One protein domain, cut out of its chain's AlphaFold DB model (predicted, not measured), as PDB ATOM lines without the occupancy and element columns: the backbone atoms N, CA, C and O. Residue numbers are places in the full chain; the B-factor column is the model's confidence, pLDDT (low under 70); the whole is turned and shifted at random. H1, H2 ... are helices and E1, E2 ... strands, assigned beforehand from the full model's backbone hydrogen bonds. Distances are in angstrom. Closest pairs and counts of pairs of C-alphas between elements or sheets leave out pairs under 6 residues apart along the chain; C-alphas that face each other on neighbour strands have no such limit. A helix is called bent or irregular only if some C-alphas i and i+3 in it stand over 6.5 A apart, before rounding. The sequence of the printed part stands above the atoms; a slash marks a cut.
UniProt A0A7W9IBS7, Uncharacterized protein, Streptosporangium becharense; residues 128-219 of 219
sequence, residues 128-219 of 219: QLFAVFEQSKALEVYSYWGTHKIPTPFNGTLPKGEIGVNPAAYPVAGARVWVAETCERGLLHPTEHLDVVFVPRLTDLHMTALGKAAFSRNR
ATOM      1  N   GLN A 128      72.154  42.329  78.163       84.06
ATOM      2  CA  GLN A 128      71.199  43.069  78.988       84.06
ATOM      3  C   GLN A 128      70.282  43.973  78.150       84.06
ATOM      4  O   GLN A 128      69.160  44.265  78.556       84.06
ATOM      5  N   LEU A 129      70.748  44.425  76.983       83.62
ATOM      6  CA  LEU A 129      70.002  45.308  76.077       83.62
ATOM      7  C   LEU A 129      69.145  44.542  75.058       83.62
ATOM      8  O   LEU A 129      68.216  45.115  74.488       83.62
ATOM      9  N   PHE A 130      69.434  43.257  74.846       81.38
ATOM     10  CA  PHE A 130      68.826  42.408  73.823       81.38
ATOM     11  C   PHE A 130      67.299  42.449  73.855       81.38
ATOM     12  O   PHE A 130      66.673  42.757  72.843       81.38
ATOM     13  N   ALA A 131      66.701  42.196  75.021       78.75
ATOM     14  CA  ALA A 131      65.250  42.151  75.155       78.75
ATOM     15  C   ALA A 131      64.602  43.514  74.871       78.75
ATOM     16  O   ALA A 131      63.591  43.577  74.187       78.75
ATOM     17  N   VAL A 132      65.202  44.616  75.330       79.94
ATOM     18  CA  VAL A 132      64.641  45.965  75.138       79.94
ATOM     19  C   VAL A 132      64.645  46.354  73.656       79.94
ATOM     20  O   VAL A 132      63.670  46.907  73.139       79.94
ATOM     21  N   PHE A 133      65.733  46.044  72.955       78.88
ATOM     22  CA  PHE A 133      65.936  46.512  71.589       78.88
ATOM     23  C   PHE A 133      65.371  45.565  70.524       78.88
ATOM     24  O   PHE A 133      64.699  45.999  69.592       78.88
ATOM     25  N   GLU A 134      65.616  44.261  70.635       79.75
ATOM     26  CA  GLU A 134      65.173  43.315  69.606       79.75
ATOM     27  C   GLU A 134      63.677  43.007  69.730       79.75
ATOM     28  O   GLU A 134      63.030  42.757  68.715       79.75
ATOM     29  N   GLN A 135      63.088  43.085  70.934       78.50
ATOM     30  CA  GLN A 135      61.646  42.877  71.095       78.50
ATOM     31  C   GLN A 135      60.836  44.014  70.470       78.50
ATOM     32  O   GLN A 135      59.866  43.735  69.771       78.50
ATOM     33  N   SER A 136      61.227  45.275  70.675       79.12
ATOM     34  CA  SER A 136      60.523  46.421  70.079       79.12
ATOM     35  C   SER A 136      60.559  46.365  68.548       79.12
ATOM     36  O   SER A 136      59.511  46.449  67.909       79.12
ATOM     37  N   LYS A 137      61.728  46.073  67.964       78.56
ATOM     38  CA  LYS A 137      61.872  45.831  66.520       78.56
ATOM     39  C   LYS A 137      61.029  44.661  66.023       78.56
ATOM     40  O   LYS A 137      60.375  44.771  64.990       78.56
ATOM     41  N   ALA A 138      61.051  43.531  66.731       77.50
ATOM     42  CA  ALA A 138      60.261  42.367  66.349       77.50
ATOM     43  C   ALA A 138      58.762  42.701  66.346       77.50
ATOM     44  O   ALA A 138      58.068  42.385  65.382       77.50
ATOM     45  N   LEU A 139      58.273  43.385  67.385       78.19
ATOM     46  CA  LEU A 139      56.880  43.819  67.493       78.19
ATOM     47  C   LEU A 139      56.468  44.759  66.353       78.19
ATOM     48  O   LEU A 139      55.395  44.569  65.784       78.19
ATOM     49  N   GLU A 140      57.314  45.720  65.983       79.56
ATOM     50  CA  GLU A 140      57.053  46.637  64.867       79.56
ATOM     51  C   GLU A 140      56.950  45.886  63.531       79.56
ATOM     52  O   GLU A 140      55.991  46.061  62.776       79.56
ATOM     53  N   VAL A 141      57.884  44.964  63.276       77.56
ATOM     54  CA  VAL A 141      57.876  44.119  62.075       77.56
ATOM     55  C   VAL A 141      56.613  43.256  62.008       77.56
ATOM     56  O   VAL A 141      55.971  43.182  60.957       77.56
ATOM     57  N   TYR A 142      56.208  42.637  63.121       76.56
ATOM     58  CA  TYR A 142      54.965  41.867  63.166       76.56
ATOM     59  C   TYR A 142      53.725  42.737  62.986       76.56
ATOM     60  O   TYR A 142      52.806  42.322  62.286       76.56
ATOM     61  N   SER A 143      53.691  43.932  63.581       78.38
ATOM     62  CA  SER A 143      52.588  44.881  63.404       78.38
ATOM     63  C   SER A 143      52.425  45.261  61.932       78.38
ATOM     64  O   SER A 143      51.316  45.216  61.390       78.38
ATOM     65  N   TYR A 144      53.541  45.526  61.246       80.19
ATOM     66  CA  TYR A 144      53.546  45.784  59.812       80.19
ATOM     67  C   TYR A 144      53.007  44.584  59.016       80.19
ATOM     68  O   TYR A 144      52.112  44.762  58.186       80.19
ATOM     69  N   TRP A 145      53.490  43.363  59.278       78.00
ATOM     70  CA  TRP A 145      53.008  42.160  58.582       78.00
ATOM     71  C   TRP A 145      51.530  41.876  58.837       78.00
ATOM     72  O   TRP A 145      50.812  41.566  57.887       78.00
ATOM     73  N   GLY A 146      51.069  42.020  60.081       74.38
ATOM     74  CA  GLY A 146      49.663  41.869  60.448       74.38
ATOM     75  C   GLY A 146      48.782  42.883  59.718       74.38
ATOM     76  O   GLY A 146      47.813  42.497  59.064       74.38
ATOM     77  N   THR A 147      49.179  44.160  59.721       78.94
ATOM     78  CA  THR A 147      48.470  45.250  59.019       78.94
ATOM     79  C   THR A 147      48.359  44.987  57.516       78.94
ATOM     80  O   THR A 147      47.301  45.186  56.920       78.94
ATOM     81  N   HIS A 148      49.427  44.478  56.900       79.19
ATOM     82  CA  HIS A 148      49.475  44.200  55.461       79.19
ATOM     83  C   HIS A 148      49.026  42.779  55.095       79.19
ATOM     84  O   HIS A 148      49.112  42.394  53.930       79.19
ATOM     85  N   LYS A 149      48.545  41.990  56.069       76.12
ATOM     86  CA  LYS A 149      48.110  40.595  55.891       76.12
ATOM     87  C   LYS A 149      49.168  39.716  55.210       76.12
ATOM     88  O   LYS A 149      48.838  38.843  54.411       76.12
ATOM     89  N   ILE A 150      50.444  39.943  55.513       74.19
ATOM     90  CA  ILE A 150      51.568  39.157  54.991       74.19
ATOM     91  C   ILE A 150      51.688  37.916  55.875       74.19
ATOM     92  O   ILE A 150      52.112  38.089  57.004       74.19
ATOM     93  N   PRO A 151      51.335  36.690  55.443       65.56
ATOM     94  CA  PRO A 151      51.229  35.523  56.335       65.56
ATOM     95  C   PRO A 151      52.580  34.992  56.827       65.56
ATOM     96  O   PRO A 151      52.683  34.466  57.926       65.56
ATOM     97  N   THR A 152      53.624  35.118  56.008       62.44
ATOM     98  CA  THR A 152      55.011  34.820  56.375       62.44
ATOM     99  C   THR A 152      55.925  35.763  55.596       62.44
ATOM    100  O   THR A 152      55.648  36.052  54.426       62.44
ATOM    101  N   PRO A 153      57.018  36.270  56.190       61.44
ATOM    102  CA  PRO A 153      57.994  37.036  55.431       61.44
ATOM    103  C   PRO A 153      58.591  36.179  54.315       61.44
ATOM    104  O   PRO A 153      58.806  34.981  54.475       61.44
ATOM    105  N   PHE A 154      58.974  36.802  53.202       53.06
ATOM    106  CA  PHE A 154      59.639  36.117  52.085       53.06
ATOM    107  C   PHE A 154      60.944  35.397  52.494       53.06
ATOM    108  O   PHE A 154      61.351  34.418  51.860       53.06
ATOM    109  N   ASN A 155      61.584  35.847  53.579       50.56
ATOM    110  CA  ASN A 155      62.750  35.196  54.186       50.56
ATOM    111  C   ASN A 155      62.391  33.971  55.042       50.56
ATOM    112  O   ASN A 155      63.266  33.157  55.282       50.56
ATOM    113  N   GLY A 156      61.113  33.780  55.386       49.75
ATOM    114  CA  GLY A 156      60.549  32.572  56.003       49.75
ATOM    115  C   GLY A 156      60.713  31.294  55.176       49.75
ATOM    116  O   GLY A 156      60.587  30.193  55.692       49.75
ATOM    117  N   THR A 157      60.998  31.448  53.880       49.12
ATOM    118  CA  THR A 157      61.150  30.345  52.916       49.12
ATOM    119  C   THR A 157      62.596  29.887  52.720       49.12
ATOM    120  O   THR A 157      62.833  28.929  51.988       49.12
ATOM    121  N   LEU A 158      63.570  30.571  53.329       47.75
ATOM    122  CA  LEU A 158      64.977  30.176  53.322       47.75
ATOM    123  C   LEU A 158      65.475  30.041  54.763       47.75
ATOM    124  O   LEU A 158      65.074  30.840  55.606       47.75
ATOM    125  N   PRO A 159      66.402  29.117  55.058       42.25
ATOM    126  CA  PRO A 159      67.034  29.029  56.367       42.25
ATOM    127  C   PRO A 159      68.026  30.189  56.541       42.25
ATOM    128  O   PRO A 159      69.240  30.016  56.442       42.25
ATOM    129  N   LYS A 160      67.520  31.407  56.756       44.81
ATOM    130  CA  LYS A 160      68.326  32.546  57.198       44.81
ATOM    131  C   LYS A 160      67.740  33.095  58.490       44.81
ATOM    132  O   LYS A 160      66.863  33.954  58.471       44.81
ATOM    133  N   GLY A 161      68.311  32.629  59.595       51.81
ATOM    134  CA  GLY A 161      67.945  33.059  60.937       51.81
ATOM    135  C   GLY A 161      66.660  32.418  61.450       51.81
ATOM    136  O   GLY A 161      65.889  31.814  60.707       51.81
ATOM    137  N   GLU A 162      66.471  32.538  62.757       54.22
ATOM    138  CA  GLU A 162      65.238  32.178  63.446       54.22
ATOM    139  C   GLU A 162      64.128  33.106  62.926       54.22
ATOM    140  O   GLU A 162      64.119  34.305  63.210       54.22
ATOM    141  N   ILE A 163      63.212  32.578  62.108       54.66
ATOM    142  CA  ILE A 163      61.971  33.286  61.798       54.66
ATOM    143  C   ILE A 163      61.058  33.055  62.985       54.66
ATOM    144  O   ILE A 163      60.496  31.973  63.150       54.66
ATOM    145  N   GLY A 164      60.930  34.074  63.828       57.94
ATOM    146  CA  GLY A 164      59.859  34.067  64.802       57.94
ATOM    147  C   GLY A 164      58.523  33.994  64.057       57.94
ATOM    148  O   GLY A 164      58.290  34.692  63.065       57.94
ATOM    149  N   VAL A 165      57.647  33.121  64.530       62.28
ATOM    150  CA  VAL A 165      56.227  33.172  64.202       62.28
ATOM    151  C   VAL A 165      55.569  33.905  65.364       62.28
ATOM    152  O   VAL A 165      55.822  33.565  66.517       62.28
ATOM    153  N   ASN A 166      54.738  34.908  65.080       64.69
ATOM    154  CA  ASN A 166      53.921  35.569  66.097       64.69
ATOM    155  C   ASN A 166      52.441  35.286  65.822       64.69
ATOM    156  O   ASN A 166      51.800  36.055  65.103       64.69
ATOM    157  N   PRO A 167      51.888  34.195  66.380       63.47
ATOM    158  CA  PRO A 167      50.482  33.846  66.201       63.47
ATOM    159  C   PRO A 167      49.539  34.948  66.703       63.47
ATOM    160  O   PRO A 167      48.499  35.178  66.098       63.47
ATOM    161  N   ALA A 168      49.935  35.694  67.744       61.81
ATOM    162  CA  ALA A 168      49.138  36.793  68.291       61.81
ATOM    163  C   ALA A 168      48.989  37.980  67.317       61.81
ATOM    164  O   ALA A 168      48.033  38.743  67.424       61.81
ATOM    165  N   ALA A 169      49.900  38.135  66.346       61.44
ATOM    166  CA  ALA A 169      49.816  39.175  65.317       61.44
ATOM    167  C   ALA A 169      48.895  38.807  64.134       61.44
ATOM    168  O   ALA A 169      48.627  39.661  63.288       61.44
ATOM    169  N   TYR A 170      48.383  37.569  64.078       65.19
ATOM    170  CA  TYR A 170      47.413  37.116  63.074       65.19
ATOM    171  C   TYR A 170      46.075  36.767  63.733       65.19
ATOM    172  O   TYR A 170      45.723  35.594  63.815       65.19
ATOM    173  N   PRO A 171      45.272  37.762  64.148       56.97
ATOM    174  CA  PRO A 171      44.014  37.514  64.858       56.97
ATOM    175  C   PRO A 171      42.987  36.704  64.045       56.97
ATOM    176  O   PRO A 171      42.075  36.115  64.613       56.97
ATOM    177  N   VAL A 172      43.134  36.647  62.715       57.31
ATOM    178  CA  VAL A 172      42.266  35.857  61.820       57.31
ATOM    179  C   VAL A 172      42.654  34.371  61.806       57.31
ATOM    180  O   VAL A 172      41.837  33.517  61.467       57.31
ATOM    181  N   ALA A 173      43.896  34.043  62.169       62.09
ATOM    182  CA  ALA A 173      44.363  32.672  62.275       62.09
ATOM    183  C   ALA A 173      44.103  32.178  63.701       62.09
ATOM    184  O   ALA A 173      44.884  32.434  64.612       62.09
ATOM    185  N   GLY A 174      42.994  31.467  63.910       67.94
ATOM    186  CA  GLY A 174      42.793  30.735  65.158       67.94
ATOM    187  C   GLY A 174      43.945  29.748  65.358       67.94
ATOM    188  O   GLY A 174      44.127  28.840  64.547       67.94
ATOM    189  N   ALA A 175      44.740  29.933  66.408       73.94
ATOM    190  CA  ALA A 175      45.826  29.030  66.759       73.94
ATOM    191  C   ALA A 175      45.352  28.051  67.840       73.94
ATOM    192  O   ALA A 175      44.673  28.443  68.785       73.94
ATOM    193  N   ARG A 176      45.703  26.772  67.690       83.94
ATOM    194  CA  ARG A 176      45.477  25.721  68.691       83.94
ATOM    195  C   ARG A 176      46.809  25.073  69.010       83.94
ATOM    196  O   ARG A 176      47.593  24.827  68.092       83.94
ATOM    197  N   VAL A 177      47.052  24.793  70.282       86.38
ATOM    198  CA  VAL A 177      48.291  24.158  70.736       86.38
ATOM    199  C   VAL A 177      47.962  22.784  71.280       86.38
ATOM    200  O   VAL A 177      46.969  22.605  71.977       86.38
ATOM    201  N   TRP A 178      48.793  21.814  70.917       92.75
ATOM    202  CA  TRP A 178      48.654  20.437  71.358       92.75
ATOM    203  C   TRP A 178      49.994  19.935  71.879       92.75
ATOM    204  O   TRP A 178      51.038  20.255  71.302       92.75
ATOM    205  N   VAL A 179      49.956  19.116  72.925       93.69
ATOM    206  CA  VAL A 179      51.051  18.188  73.213       93.69
ATOM    207  C   VAL A 179      51.119  17.202  72.050       93.69
ATOM    208  O   VAL A 179      50.085  16.732  71.569       93.69
ATOM    209  N   ALA A 180      52.328  16.931  71.563       93.56
ATOM    210  CA  ALA A 180      52.560  15.977  70.490       93.56
ATOM    211  C   ALA A 180      53.479  14.855  70.972       93.56
ATOM    212  O   ALA A 180      54.540  15.120  71.538       93.56
ATOM    213  N   GLU A 181      53.092  13.616  70.693       94.69
ATOM    214  CA  GLU A 181      53.922  12.432  70.893       94.69
ATOM    215  C   GLU A 181      54.430  11.909  69.552       94.69
ATOM    216  O   GLU A 181      53.754  12.003  68.524       94.69
ATOM    217  N   THR A 182      55.637  11.353  69.558       94.44
ATOM    218  CA  THR A 182      56.244  10.759  68.368       94.44
ATOM    219  C   THR A 182      55.998   9.255  68.378       94.44
ATOM    220  O   THR A 182      56.368   8.587  69.340       94.44
ATOM    221  N   CYS A 183      55.406   8.698  67.321       91.00
ATOM    222  CA  CYS A 183      55.254   7.243  67.209       91.00
ATOM    223  C   CYS A 183      56.553   6.559  66.747       91.00
ATOM    224  O   CYS A 183      57.501   7.216  66.317       91.00
ATOM    225  N   GLU A 184      56.571   5.223  66.730       91.31
ATOM    226  CA  GLU A 184      57.709   4.409  66.256       91.31
ATOM    227  C   GLU A 184      58.161   4.748  64.822       91.31
ATOM    228  O   GLU A 184      59.309   4.520  64.448       91.31
ATOM    229  N   ARG A 185      57.271   5.336  64.012       89.94
ATOM    230  CA  ARG A 185      57.555   5.779  62.637       89.94
ATOM    231  C   ARG A 185      58.129   7.198  62.553       89.94
ATOM    232  O   ARG A 185      58.338   7.691  61.448       89.94
ATOM    233  N   GLY A 186      58.326   7.879  63.681       88.25
ATOM    234  CA  GLY A 186      58.801   9.264  63.727       88.25
ATOM    235  C   GLY A 186      57.737  10.316  63.390       88.25
ATOM    236  O   GLY A 186      58.084  11.467  63.138       88.25
ATOM    237  N   LEU A 187      56.453   9.944  63.339       87.56
ATOM    238  CA  LEU A 187      55.355  10.875  63.052       87.56
ATOM    239  C   LEU A 187      54.833  11.504  64.347       87.56
ATOM    240  O   LEU A 187      54.765  10.828  65.370       87.56
ATOM    241  N   LEU A 188      54.439  12.777  64.275       91.19
ATOM    242  CA  LEU A 188      53.861  13.522  65.395       91.19
ATOM    243  C   LEU A 188      52.347  13.293  65.477       91.19
ATOM    244  O   LEU A 188      51.636  13.492  64.490       91.19
ATOM    245  N   HIS A 189      51.860  12.936  66.661       92.25
ATOM    246  CA  HIS A 189      50.446  12.732  66.961       92.25
ATOM    247  C   HIS A 189      50.010  13.671  68.090       92.25
ATOM    248  O   HIS A 189      50.630  13.648  69.151       92.25
ATOM    249  N   PRO A 190      48.970  14.504  67.893       94.75
ATOM    250  CA  PRO A 190      48.448  15.342  68.963       94.75
ATOM    251  C   PRO A 190      47.742  14.472  70.010       94.75
ATOM    252  O   PRO A 190      46.953  13.600  69.644       94.75
ATOM    253  N   THR A 191      48.000  14.722  71.290       95.81
ATOM    254  CA  THR A 191      47.423  13.944  72.400       95.81
ATOM    255  C   THR A 191      46.533  14.801  73.291       95.81
ATOM    256  O   THR A 191      45.356  14.496  73.466       95.81
ATOM    257  N   GLU A 192      47.054  15.918  73.789       95.69
ATOM    258  CA  GLU A 192      46.350  16.821  74.701       95.69
ATOM    259  C   GLU A 192      46.238  18.220  74.095       95.69
ATOM    260  O   GLU A 192      47.230  18.764  73.610       95.69
ATOM    261  N   HIS A 193      45.043  18.816  74.128       94.31
ATOM    262  CA  HIS A 193      44.856  20.214  73.744       94.31
ATOM    263  C   HIS A 193      45.237  21.128  74.905       94.31
ATOM    264  O   HIS A 193      44.659  21.023  75.985       94.31
ATOM    265  N   LEU A 194      46.149  22.063  74.662       91.94
ATOM    266  CA  LEU A 194      46.564  23.043  75.653       91.94
ATOM    267  C   LEU A 194      45.774  24.339  75.469       91.94
ATOM    268  O   LEU A 194      45.800  24.948  74.396       91.94
ATOM    269  N   ASP A 195      45.108  24.779  76.534       89.69
ATOM    270  CA  ASP A 195      44.507  26.109  76.598       89.69
ATOM    271  C   ASP A 195      45.596  27.140  76.917       89.69
ATOM    272  O   ASP A 195      46.090  27.229  78.043       89.69
ATOM    273  N   VAL A 196      46.045  27.863  75.891       83.44
ATOM    274  CA  VAL A 196      47.165  28.800  76.002       83.44
ATOM    275  C   VAL A 196      46.818  30.158  75.422       83.44
ATOM    276  O   VAL A 196      46.160  30.285  74.390       83.44
ATOM    277  N   VAL A 197      47.361  31.192  76.058       79.12
ATOM    278  CA  VAL A 197      47.327  32.559  75.545       79.12
ATOM    279  C   VAL A 197      48.668  32.868  74.894       79.12
ATOM    280  O   VAL A 197      49.718  32.806  75.534       79.12
ATOM    281  N   PHE A 198      48.639  33.238  73.616       76.50
ATOM    282  CA  PHE A 198      49.838  33.686  72.920       76.50
ATOM    283  C   PHE A 198      50.189  35.110  73.336       76.50
ATOM    284  O   PHE A 198      49.419  36.045  73.122       76.50
ATOM    285  N   VAL A 199      51.389  35.282  73.888       75.31
ATOM    286  CA  VAL A 199      51.942  36.592  74.236       75.31
ATOM    287  C   VAL A 199      53.141  36.859  73.331       75.31
ATOM    288  O   VAL A 199      54.014  35.994  73.220       75.31
ATOM    289  N   PRO A 200      53.233  38.035  72.686       71.44
ATOM    290  CA  PRO A 200      54.347  38.335  71.807       71.44
ATOM    291  C   PRO A 200      55.601  38.607  72.645       71.44
ATOM    292  O   PRO A 200      55.820  39.712  73.149       71.44
ATOM    293  N   ARG A 201      56.426  37.574  72.819       72.19
ATOM    294  CA  ARG A 201      57.707  37.652  73.522       72.19
ATOM    295  C   ARG A 201      58.852  37.237  72.618       72.19
ATOM    296  O   ARG A 201      58.708  36.375  71.754       72.19
ATOM    297  N   LEU A 202      60.001  37.865  72.841       74.44
ATOM    298  CA  LEU A 202      61.247  37.431  72.238       74.44
ATOM    299  C   LEU A 202      61.697  36.124  72.907       74.44
ATOM    300  O   LEU A 202      61.508  35.944  74.110       74.44
ATOM    301  N   THR A 203      62.281  35.217  72.128       74.25
ATOM    302  CA  THR A 203      62.951  34.030  72.680       74.25
ATOM    303  C   THR A 203      64.123  34.468  73.556       74.25
ATOM    304  O   THR A 203      64.781  35.466  73.254       74.25
ATOM    305  N   ASP A 204      64.380  33.737  74.643       76.31
ATOM    306  CA  ASP A 204      65.530  33.987  75.509       76.31
ATOM    307  C   ASP A 204      66.828  33.975  74.682       76.31
ATOM    308  O   ASP A 204      67.064  33.053  73.894       76.31
ATOM    309  N   LEU A 205      67.682  34.989  74.869       76.19
ATOM    310  CA  LEU A 205      68.955  35.106  74.160       76.19
ATOM    311  C   LEU A 205      69.772  33.811  74.255       76.19
ATOM    312  O   LEU A 205      70.327  33.391  73.242       76.19
ATOM    313  N   HIS A 206      69.811  33.155  75.418       78.00
ATOM    314  CA  HIS A 206      70.543  31.905  75.653       78.00
ATOM    315  C   HIS A 206      70.104  30.760  74.733       78.00
ATOM    316  O   HIS A 206      70.903  29.876  74.415       78.00
ATOM    317  N   MET A 207      68.848  30.774  74.286       73.12
ATOM    318  CA  MET A 207      68.299  29.759  73.390       73.12
ATOM    319  C   MET A 207      68.657  30.021  71.922       73.12
ATOM    320  O   MET A 207      68.683  29.081  71.126       73.12
ATOM    321  N   THR A 208      68.994  31.266  71.578       71.06
ATOM    322  CA  THR A 208      69.354  31.660  70.212       71.06
ATOM    323  C   THR A 208      70.773  31.225  69.842       71.06
ATOM    324  O   THR A 208      71.663  31.102  70.694       71.06
ATOM    325  N   ALA A 209      71.043  31.068  68.543       68.38
ATOM    326  CA  ALA A 209      72.409  30.837  68.053       68.38
ATOM    327  C   ALA A 209      73.395  31.950  68.481       68.38
ATOM    328  O   ALA A 209      74.574  31.686  68.731       68.38
ATOM    329  N   LEU A 210      72.904  33.188  68.604       68.56
ATOM    330  CA  LEU A 210      73.685  34.347  69.028       68.56
ATOM    331  C   LEU A 210      74.098  34.255  70.497       68.56
ATOM    332  O   LEU A 210      75.270  34.450  70.812       68.56
ATOM    333  N   GLY A 211      73.158  33.933  71.389       71.19
ATOM    334  CA  GLY A 211      73.477  33.744  72.800       71.19
ATOM    335  C   GLY A 211      74.405  32.560  73.003       71.19
ATOM    336  O   GLY A 211      75.387  32.688  73.726       71.19
ATOM    337  N   LYS A 212      74.198  31.442  72.297       72.19
ATOM    338  CA  LYS A 212      75.143  30.317  72.343       72.19
ATOM    339  C   LYS A 212      76.565  30.761  72.009       72.19
ATOM    340  O   LYS A 212      77.470  30.396  72.746       72.19
ATOM    341  N   ALA A 213      76.775  31.591  70.986       66.56
ATOM    342  CA  ALA A 213      78.099  32.124  70.641       66.56
ATOM    343  C   ALA A 213      78.656  33.142  71.660       66.56
ATOM    344  O   ALA A 213      79.861  33.167  71.906       66.56
ATOM    345  N   ALA A 214      77.800  33.975  72.257       66.12
ATOM    346  CA  ALA A 214      78.206  34.985  73.236       66.12
ATOM    347  C   ALA A 214      78.522  34.390  74.621       66.12
ATOM    348  O   ALA A 214      79.467  34.817  75.278       66.12
ATOM    349  N   PHE A 215      77.761  33.382  75.054       64.06
ATOM    350  CA  PHE A 215      77.867  32.777  76.385       64.06
ATOM    351  C   PHE A 215      78.794  31.552  76.438       64.06
ATOM    352  O   PHE A 215      79.241  31.188  77.522       64.06
ATOM    353  N   SER A 216      79.127  30.927  75.301       56.88
ATOM    354  CA  SER A 216      80.092  29.809  75.254       56.88
ATOM    355  C   SER A 216      81.551  30.236  75.423       56.88
ATOM    356  O   SER A 216      82.385  29.390  75.713       56.88
ATOM    357  N   ARG A 217      81.871  31.530  75.295       51.47
ATOM    358  CA  ARG A 217      83.225  32.065  75.532       51.47
ATOM    359  C   ARG A 217      83.570  32.291  77.012       51.47
ATOM    360  O   ARG A 217      84.707  32.633  77.302       51.47
ATOM    361  N   ASN A 218      82.609  32.103  77.920       45.94
ATOM    362  CA  ASN A 218      82.765  32.332  79.363       45.94
ATOM    363  C   ASN A 218      82.730  31.029  80.193       45.94
ATOM    364  O   ASN A 218      82.377  31.071  81.371       45.94
ATOM    365  N   ARG A 219      83.042  29.876  79.590       38.84
ATOM    366  CA  ARG A 219      83.271  28.607  80.299       38.84
ATOM    367  C   ARG A 219      84.646  28.061  79.969       38.84
ATOM    368  O   ARG A 219      85.039  28.196  78.790       38.84
TER     369      ARG A 219
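Overview. This is residues 128 to 219 of the 219 residues of an uncharacterized protein of Streptosporangium becharense (UniProt A0A7W9IBS7). The model is an open, loosely built arrangement: the long helix H1, the two-stranded hairpin E1 and E2, and helix H3 are spread out and joined through long stretches without named elements. No helix touches another, and the short helix H2 lies between H1 and the hairpin along the chain. The printed part has 92 residues with three named helices and two named strands, in the order H1, H2, E1, E2, H3; the sheet, E1 - E2, is antiparallel and the class is mixed, helices and strands. The whole is loose, with a radius of gyration of the C-alphas of 16.3 A and spans of 41 by 39 by 28 A.

Along the chain. H1, residues 128 to 147, begins at C-alpha 128 (71.199, 43.069, 78.988) and measures 30.3 A; it is irregular, with C-alphas 128 and 131 7.1 A apart. H2 is residues 154 to 157, 6.0 A. E1, residues 177 to 182, begins at C-alpha 177 (48.291, 24.158, 70.736); E2 is residues 188 to 194, and each strand measures 15.8 A. H3, residues 209 to 218, measures 15.4 A and ends at C-alpha 218 (82.765, 32.332, 79.363).

Arrangement. H1 is apart from H2, E1, E2 and H3. E1 and E2 form a hairpin over a tight link, antiparallel at 146 degrees; N 179 and O 192 are 2.8 A apart, and N 181 and O 189 2.9 A, within hydrogen-bond range. H2 is apart from E2 and H3, and E1 is apart from H3. O i to N i+4 pairs are within range in 14 of 16 for H1 and 4 of 6 for H3; H2 is too short for such a pair, and its one O i to N i+3 pair is not within range.

Size, cuts and confidence. The C-alphas farthest apart, Val 172 and Arg 219, are 45.6 A apart. The printed part has no cut; H2 to E1 and E2 to H3 are long links. Mean pLDDT of the printed part is 73.2; residues 151 to 174, 209 to 210 and 213 to 219 are under 70.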